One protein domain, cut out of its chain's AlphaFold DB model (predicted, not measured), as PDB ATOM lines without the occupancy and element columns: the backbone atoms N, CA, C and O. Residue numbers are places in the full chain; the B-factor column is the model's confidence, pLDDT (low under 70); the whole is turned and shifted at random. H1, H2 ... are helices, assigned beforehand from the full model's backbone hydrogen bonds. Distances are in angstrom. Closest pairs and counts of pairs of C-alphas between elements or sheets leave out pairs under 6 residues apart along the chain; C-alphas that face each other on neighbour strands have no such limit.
ATOM      1  N   ASP A   4     206.767 181.759 188.506       92.81
ATOM      2  CA  ASP A   4     207.055 181.726 187.066       92.81
ATOM      3  C   ASP A   4     206.869 183.101 186.421       92.81
ATOM      4  O   ASP A   4     207.713 183.550 185.647       92.81
ATOM      5  N   GLN A   5     205.807 183.817 186.808       90.31
ATOM      6  CA  GLN A   5     205.595 185.202 186.384       90.31
ATOM      7  C   GLN A   5     206.742 186.105 186.838       90.31
ATOM      8  O   GLN A   5     207.195 186.953 186.078       90.31
ATOM      9  N   GLU A   6     207.239 185.908 188.059       88.75
ATOM     10  CA  GLU A   6     208.367 186.678 188.575       88.75
ATOM     11  C   GLU A   6     209.643 186.459 187.759       88.75
ATOM     12  O   GLU A   6     210.315 187.427 187.404       88.75
ATOM     13  N   LYS A   7     209.948 185.202 187.416       91.38
ATOM     14  CA  LYS A   7     211.101 184.860 186.579       91.38
ATOM     15  C   LYS A   7     211.012 185.524 185.202       91.38
ATOM     16  O   LYS A   7     211.990 186.118 184.760       91.38
ATOM     17  N   ILE A   8     209.838 185.475 184.567       92.00
ATOM     18  CA  ILE A   8     209.595 186.105 183.257       92.00
ATOM     19  C   ILE A   8     209.800 187.621 183.331       92.00
ATOM     20  O   ILE A   8     210.475 188.203 182.486       92.00
ATOM     21  N   VAL A   9     209.240 188.278 184.349       91.88
ATOM     22  CA  VAL A   9     209.400 189.728 184.512       91.88
ATOM     23  C   VAL A   9     210.866 190.084 184.746       91.88
ATOM     24  O   VAL A   9     211.351 191.038 184.143       91.88
ATOM     25  N   LEU A  10     211.576 189.325 185.589       91.50
ATOM     26  CA  LEU A  10     212.996 189.554 185.849       91.50
ATOM     27  C   LEU A  10     213.828 189.452 184.565       91.50
ATOM     28  O   LEU A  10     214.702 190.287 184.330       91.50
ATOM     29  N   GLU A  11     213.531 188.469 183.717       92.69
ATOM     30  CA  GLU A  11     214.173 188.308 182.414       92.69
ATOM     31  C   GLU A  11     213.895 189.504 181.495       92.69
ATOM     32  O   GLU A  11     214.838 190.072 180.946       92.69
ATOM     33  N   LEU A  12     212.640 189.961 181.413       92.12
ATOM     34  CA  LEU A  12     212.246 191.117 180.599       92.12
ATOM     35  C   LEU A  12     212.897 192.430 181.048       92.12
ATOM     36  O   LEU A  12     213.276 193.236 180.206       92.12
ATOM     37  N   VAL A  13     213.024 192.685 182.355       91.94
ATOM     38  CA  VAL A  13     213.657 193.932 182.827       91.94
ATOM     39  C   VAL A  13     215.181 193.883 182.725       91.94
ATOM     40  O   VAL A  13     215.820 194.912 182.506       91.94
ATOM     41  N   THR A  14     215.777 192.693 182.852       91.19
ATOM     42  CA  THR A  14     217.227 192.503 182.709       91.19
ATOM     43  C   THR A  14     217.636 192.617 181.242       91.19
ATOM     44  O   THR A  14     218.565 193.366 180.918       91.19
ATOM     45  N   ASN A  15     216.885 191.946 180.364       92.44
ATOM     46  CA  ASN A  15     217.107 191.842 178.925       92.44
ATOM     47  C   ASN A  15     215.875 192.362 178.165       92.44
ATOM     48  O   ASN A  15     215.121 191.573 177.587       92.44
ATOM     49  N   PRO A  16     215.630 193.684 178.176       93.88
ATOM     50  CA  PRO A  16     214.466 194.239 177.507       93.88
ATOM     51  C   PRO A  16     214.536 193.979 175.998       93.88
ATOM     52  O   PRO A  16     215.601 194.163 175.399       93.88
ATOM     53  N   PRO A  17     213.418 193.588 175.356       95.31
ATOM     54  CA  PRO A  17     213.382 193.398 173.914       95.31
ATOM     55  C   PRO A  17     213.845 194.665 173.174       95.31
ATOM     56  O   PRO A  17     213.410 195.766 173.545       95.31
ATOM     57  N   PRO A  18     214.687 194.549 172.131       94.94
ATOM     58  CA  PRO A  18     215.148 195.703 171.365       94.94
ATOM     59  C   PRO A  18     213.983 196.547 170.831       94.94
ATOM     60  O   PRO A  18     212.993 196.011 170.336       94.94
ATOM     61  N   GLY A  19     214.088 197.873 170.955       95.31
ATOM     62  CA  GLY A  19     213.060 198.821 170.502       95.31
ATOM     63  C   GLY A  19     211.817 198.929 171.397       95.31
ATOM     64  O   GLY A  19     210.953 199.764 171.127       95.31
ATOM     65  N   SER A  20     211.717 198.134 172.467       95.25
ATOM     66  CA  SER A  20     210.620 198.236 173.435       95.25
ATOM     67  C   SER A  20     210.721 199.489 174.313       95.25
ATOM     68  O   SER A  20     211.794 200.062 174.501       95.25
ATOM     69  N   GLU A  21     209.608 199.878 174.939       93.81
ATOM     70  CA  GLU A  21     209.602 200.952 175.942       93.81
ATOM     71  C   GLU A  21     210.473 200.622 177.164       93.81
ATOM     72  O   GLU A  21     211.048 201.520 177.770       93.81
ATOM     73  N   LEU A  22     210.645 199.336 177.496       93.00
ATOM     74  CA  LEU A  22     211.577 198.911 178.545       93.00
ATOM     75  C   LEU A  22     213.032 199.174 178.133       93.00
ATOM     76  O   LEU A  22     213.825 199.634 178.952       93.00
ATOM     77  N   ALA A  23     213.381 198.932 176.867       94.88
ATOM     78  CA  ALA A  23     214.715 199.240 176.358       94.88
ATOM     79  C   ALA A  23     214.986 200.753 176.427       94.88
ATOM     80  O   ALA A  23     215.992 201.160 177.001       94.88
ATOM     81  N   LYS A  24     214.032 201.581 175.978       95.44
ATOM     82  CA  LYS A  24     214.125 203.048 176.075       95.44
ATOM     83  C   LYS A  24     214.240 203.528 177.521       95.44
ATOM     84  O   LYS A  24     215.097 204.340 177.839       95.44
ATOM     85  N   ALA A  25     213.408 203.014 178.425       92.31
ATOM     86  CA  ALA A  25     213.452 203.391 179.836       92.31
ATOM     87  C   ALA A  25     214.835 203.120 180.457       92.31
ATOM     88  O   ALA A  25     215.348 203.951 181.208       92.31
ATOM     89  N   LYS A  26     215.472 202.000 180.093       90.44
ATOM     90  CA  LYS A  26     216.833 201.666 180.530       90.44
ATOM     91  C   LYS A  26     217.873 202.658 179.990       90.44
ATOM     92  O   LYS A  26     218.763 203.047 180.741       90.44
ATOM     93  N   GLU A  27     217.735 203.119 178.744       92.69
ATOM     94  CA  GLU A  27     218.587 204.175 178.160       92.69
ATOM     95  C   GLU A  27     218.465 205.512 178.911       92.69
ATOM     96  O   GLU A  27     219.459 206.211 179.092       92.69
ATOM     97  N   PHE A  28     217.276 205.839 179.427       92.50
ATOM     98  CA  PHE A  28     217.047 207.019 180.274       92.50
ATOM     99  C   PHE A  28     217.476 206.835 181.742       92.50
ATOM    100  O   PHE A  28     217.256 207.726 182.563       92.50
ATOM    101  N   GLY A  29     218.078 205.695 182.099       88.31
ATOM    102  CA  GLY A  29     218.528 205.411 183.463       88.31
ATOM    103  C   GLY A  29     217.398 205.072 184.440       88.31
ATOM    104  O   GLY A  29     217.584 205.169 185.652       88.31
ATOM    105  N   VAL A  30     216.221 204.679 183.941       88.06
ATOM    106  CA  VAL A  30     215.124 204.207 184.793       88.06
ATOM    107  C   VAL A  30     215.482 202.835 185.362       88.06
ATOM    108  O   VAL A  30     215.702 201.878 184.619       88.06
ATOM    109  N   ASP A  31     215.484 202.714 186.688       86.69
ATOM    110  CA  ASP A  31     215.641 201.423 187.357       86.69
ATOM    111  C   ASP A  31     214.349 200.594 187.254       86.69
ATOM    112  O   ASP A  31     213.398 200.746 188.027       86.69
ATOM    113  N   LEU A  32     214.324 199.687 186.277       87.25
ATOM    114  CA  LEU A  32     213.200 198.788 186.018       87.25
ATOM    115  C   LEU A  32     213.055 197.673 187.066       87.25
ATOM    116  O   LEU A  32     212.003 197.035 187.131       87.25
ATOM    117  N   THR A  33     214.049 197.438 187.927       83.50
ATOM    118  CA  THR A  33     213.931 196.423 188.988       83.50
ATOM    119  C   THR A  33     212.923 196.849 190.058       83.50
ATOM    120  O   THR A  33     212.192 196.014 190.603       83.50
ATOM    121  N   LEU A  34     212.755 198.161 190.268       81.12
ATOM    122  CA  LEU A  34     211.700 198.721 191.118       81.12
ATOM    123  C   LEU A  34     210.293 198.367 190.613       81.12
ATOM    124  O   LEU A  34     209.353 198.251 191.411       81.12
ATOM    125  N   PHE A  35     210.141 198.120 189.311       81.88
ATOM    126  CA  PHE A  35     208.875 197.709 188.711       81.88
ATOM    127  C   PHE A  35     208.431 196.331 189.221       81.88
ATOM    128  O   PHE A  35     207.250 196.131 189.507       81.88
ATOM    129  N   ILE A  36     209.374 195.412 189.467       84.25
ATOM    130  CA  ILE A  36     209.090 194.089 190.049       84.25
ATOM    131  C   ILE A  36     208.472 194.239 191.441       84.25
ATOM    132  O   ILE A  36     207.459 193.608 191.753       84.25
ATOM    133  N   SER A  37     209.039 195.120 192.274       81.62
ATOM    134  CA  SER A  37     208.512 195.376 193.621       81.62
ATOM    135  C   SER A  37     207.070 195.898 193.580       81.62
ATOM    136  O   SER A  37     206.246 195.538 194.420       81.62
ATOM    137  N   THR A  38     206.744 196.680 192.550       84.81
ATOM    138  CA  THR A  38     205.405 197.224 192.316       84.81
ATOM    139  C   THR A  38     204.422 196.145 191.867       84.81
ATOM    140  O   THR A  38     203.281 196.144 192.322       84.81
ATOM    141  N   LEU A  39     204.850 195.197 191.030       84.31
ATOM    142  CA  LEU A  39     204.017 194.085 190.553       84.31
ATOM    143  C   LEU A  39     203.664 193.070 191.651       84.31
ATOM    144  O   LEU A  39     202.665 192.357 191.537       84.31
ATOM    145  N   ARG A  40     204.453 193.010 192.729       86.25
ATOM    146  CA  ARG A  40     204.142 192.197 193.918       86.25
ATOM    147  C   ARG A  40     203.074 192.820 194.820       86.25
ATOM    148  O   ARG A  40     202.483 192.101 195.619       86.25
ATOM    149  N   ARG A  41     202.835 194.128 194.710       88.88
ATOM    150  CA  ARG A  41     201.921 194.874 195.581       88.88
ATOM    151  C   ARG A  41     200.493 194.845 195.049       88.88
ATOM    152  O   ARG A  41     200.241 194.992 193.854       88.88
ATOM    153  N   THR A  42     199.542 194.755 195.964       91.19
ATOM    154  CA  THR A  42     198.130 195.030 195.697       91.19
ATOM    155  C   THR A  42     197.928 196.499 195.285       91.19
ATOM    156  O   THR A  42     198.759 197.362 195.591       91.19
ATOM    157  N   PRO A  43     196.813 196.848 194.615       90.56
ATOM    158  CA  PRO A  43     196.490 198.243 194.305       90.56
ATOM    159  C   PRO A  43     196.545 199.175 195.525       90.56
ATOM    160  O   PRO A  43     197.120 200.260 195.438       90.56
ATOM    161  N   THR A  44     196.036 198.727 196.673       94.94
ATOM    162  CA  THR A  44     196.052 199.489 197.931       94.94
ATOM    163  C   THR A  44     197.470 199.738 198.440       94.94
ATOM    164  O   THR A  44     197.804 200.856 198.828       94.94
ATOM    165  N   GLU A  45     198.338 198.727 198.403       93.50
ATOM    166  CA  GLU A  45     199.741 198.868 198.813       93.50
ATOM    167  C   GLU A  45     200.519 199.810 197.888       93.50
ATOM    168  O   GLU A  45     201.355 200.584 198.356       93.50
ATOM    169  N   ARG A  46     200.219 199.800 196.584       89.44
ATOM    170  CA  ARG A  46     200.799 200.762 195.634       89.44
ATOM    171  C   ARG A  46     200.370 202.193 195.953       89.44
ATOM    172  O   ARG A  46     201.227 203.071 196.018       89.44
ATOM    173  N   ALA A  47     199.079 202.417 196.208       91.06
ATOM    174  CA  ALA A  47     198.564 203.733 196.588       91.06
ATOM    175  C   ALA A  47     199.197 204.242 197.895       91.06
ATOM    176  O   ALA A  47     199.597 205.404 197.979       91.06
ATOM    177  N   ARG A  48     199.358 203.360 198.891       93.44
ATOM    178  CA  ARG A  48     200.038 203.694 200.150       93.44
ATOM    179  C   ARG A  48     201.497 204.091 199.917       93.44
ATOM    180  O   ARG A  48     201.895 205.163 200.358       93.44
ATOM    181  N   SER A  49     202.258 203.289 199.170       89.81
ATOM    182  CA  SER A  49     203.669 203.580 198.886       89.81
ATOM    183  C   SER A  49     203.856 204.896 198.119       89.81
ATOM    184  O   SER A  49     204.795 205.637 198.404       89.81
ATOM    185  N   LEU A  50     202.949 205.224 197.190       88.00
ATOM    186  CA  LEU A  50     202.964 206.509 196.489       88.00
ATOM    187  C   LEU A  50     202.702 207.684 197.444       88.00
ATOM    188  O   LEU A  50     203.411 208.689 197.393       88.00
ATOM    189  N   SER A  51     201.708 207.549 198.325       93.31
ATOM    190  CA  SER A  51     201.374 208.566 199.331       93.31
ATOM    191  C   SER A  51     202.550 208.837 200.277       93.31
ATOM    192  O   SER A  51     202.920 209.989 200.513       93.31
ATOM    193  N   GLU A  52     203.206 207.775 200.753       92.12
ATOM    194  CA  GLU A  52     204.403 207.863 201.594       92.12
ATOM    195  C   GLU A  52     205.563 208.560 200.868       92.12
ATOM    196  O   GLU A  52     206.160 209.491 201.414       92.12
ATOM    197  N   GLY A  53     205.836 208.182 199.615       88.12
ATOM    198  CA  GLY A  53     206.858 208.832 198.793       88.12
ATOM    199  C   GLY A  53     206.582 210.324 198.586       88.12
ATOM    200  O   GLY A  53     207.467 211.156 198.789       88.12
ATOM    201  N   SER A  54     205.336 210.689 198.265       92.12
ATOM    202  CA  SER A  54     204.915 212.088 198.110       92.12
ATOM    203  C   SER A  54     205.170 212.911 199.377       92.12
ATOM    204  O   SER A  54     205.645 214.045 199.297       92.12
ATOM    205  N   ARG A  55     204.912 212.336 200.558       93.81
ATOM    206  CA  ARG A  55     205.167 213.004 201.841       93.81
ATOM    207  C   ARG A  55     206.652 213.318 202.040       93.81
ATOM    208  O   ARG A  55     206.979 214.413 202.493       93.81
ATOM    209  N   ILE A  56     207.549 212.401 201.672       92.12
ATOM    210  CA  ILE A  56     209.003 212.615 201.762       92.12
ATOM    211  C   ILE A  56     209.431 213.783 200.867       92.12
ATOM    212  O   ILE A  56     210.146 214.676 201.322       92.12
ATOM    213  N   PHE A  57     208.950 213.826 199.622       91.00
ATOM    214  CA  PHE A  57     209.259 214.926 198.704       91.00
ATOM    215  C   PHE A  57     208.729 216.275 199.196       91.00
ATOM    216  O   PHE A  57     209.427 217.283 199.085       91.00
ATOM    217  N   GLN A  58     207.524 216.306 199.773       93.25
ATOM    218  CA  GLN A  58     206.973 217.523 200.375       93.25
ATOM    219  C   GLN A  58     207.845 218.033 201.527       93.25
ATOM    220  O   GLN A  58     208.158 219.223 201.568       93.25
ATOM    221  N   ILE A  59     208.284 217.140 202.419       93.06
ATOM    222  CA  ILE A  59     209.186 217.490 203.524       93.06
ATOM    223  C   ILE A  59     210.505 218.041 202.976       93.06
ATOM    224  O   ILE A  59     210.905 219.139 203.354       93.06
ATOM    225  N   ALA A  60     211.144 217.331 202.041       91.94
ATOM    226  CA  ALA A  60     212.413 217.754 201.450       91.94
ATOM    227  C   ALA A  60     212.305 219.137 200.785       91.94
ATOM    228  O   ALA A  60     213.160 220.003 200.990       91.94
ATOM    229  N   LYS A  61     211.216 219.378 200.044       93.19
ATOM    230  CA  LYS A  61     210.917 220.679 199.436       93.19
ATOM    231  C   LYS A  61     210.776 221.774 200.496       93.19
ATOM    232  O   LYS A  61     211.376 222.834 200.342       93.19
ATOM    233  N   GLN A  62     210.021 221.531 201.568       92.00
ATOM    234  CA  GLN A  62     209.825 222.520 202.631       92.00
ATOM    235  C   GLN A  62     211.134 222.834 203.369       92.00
ATOM    236  O   GLN A  62     211.422 223.995 203.646       92.00
ATOM    237  N   THR A  63     211.963 221.822 203.638       93.81
ATOM    238  CA  THR A  63     213.283 222.014 204.254       93.81
ATOM    239  C   THR A  63     214.194 222.890 203.394       93.81
ATOM    240  O   THR A  63     214.893 223.743 203.934       93.81
ATOM    241  N   LEU A  64     214.187 222.711 202.069       91.50
ATOM    242  CA  LEU A  64     214.962 223.554 201.153       91.50
ATOM    243  C   LEU A  64     214.469 225.005 201.132       91.50
ATOM    244  O   LEU A  64     215.291 225.913 201.044       91.50
ATOM    245  N   LEU A  65     213.153 225.224 201.224       90.38
ATOM    246  CA  LEU A  65     212.567 226.567 201.276       90.38
ATOM    247  C   LEU A  65     212.918 227.298 202.575       90.38
ATOM    248  O   LEU A  65     213.265 228.466 202.521       90.38
ATOM    249  N   ASN A  66     212.900 226.607 203.717       89.94
ATOM    250  CA  ASN A  66     213.209 227.207 205.022       89.94
ATOM    251  C   ASN A  66     214.703 227.539 205.218       89.94
ATOM    252  O   ASN A  66     215.057 228.180 206.202       89.94
ATOM    253  N   LYS A  67     215.588 227.042 204.342       84.25
ATOM    254  CA  LYS A  67     217.035 227.326 204.367       84.25
ATOM    255  C   LYS A  67     217.439 228.537 203.511       84.25
ATOM    256  O   LYS A  67     218.625 228.861 203.493       84.25
ATOM    257  N   ARG A  68     216.505 229.142 202.775       63.31
ATOM    258  CA  ARG A  68     216.707 230.378 202.003       63.31
ATOM    259  C   ARG A  68     216.143 231.563 202.767       63.31
ATOM    260  O   ARG A  68     216.720 232.654 202.594       63.31
TER     261      ARG A  68
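AT A GLANCE: This is residues 4 to 68 of the 68 residues of an uncharacterized protein of Acidobacteria bacterium 13_1_40CM_3_56_11 (UniProt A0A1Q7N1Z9). A long straight helix, H4, sticks out as an arm, with residues 50 to 68 standing free, from a small, loose body of three short helices. In that body H1 and H3 lie side by side and run opposite ways, H2 sits near the end of H1 where H3 begins, and H4 turns off at a corner beyond the other end of H3. The printed part has 65 residues with four named helices, in the order H1, H2, H3, H4, and no named strand; the class is all helix. The whole is only just extended, close to loose, with a radius of gyration of the C-alphas of 16.2 A, and its outline is flat, spanning 47 by 28 by 13 A.

HOW THE PARTS SIT: H4, residues 43 to 66, and H3, residues 33 to 39, are close but not clearly touching. Their closest C-alphas, those of Thr 38 and Arg 46, are 6.7 A apart, and the two run opposite ways at a steep tilt of 50 degrees. H3 touches H1, residues 4 to 14; the closest C-alphas are those of Val 13 and Thr 33, 6.7 A apart. These two run opposite ways at a shallow tilt of 32 degrees, only just short of steep. H2, residues 21 to 27, is close to H1 but not clearly touching, with the C-alphas of Val 13 and Leu 22 closest at 6.9 A. H2 and H3 are apart, and H4 is apart from H1 and H2. In H1, H2 and H4 every O i to N i+4 pair is within hydrogen-bond range; in H3, 2 of 3 are.

IN THESE COORDINATES: H4 measures 35.1 A from C-alpha 43 at (196.490, 198.243, 194.305) to C-alpha 66 at (213.209, 227.207, 205.022). H1 begins with C-alpha 4 at (207.055, 181.726, 187.066) and is 15.4 A long; H3 is 10.3 A and H2 9.8 A.

THE WHOLE: The C-alphas of Asp 4 and Arg 68, the two farthest apart, are 51.8 A from each other. The printed part has no cut. The links H2 to H3 and H3 to H4 are tight, and H1 to H2 is short. Residue 68, the chain's last, is under 70 in pLDDT; the mean of the printed part is 90.3.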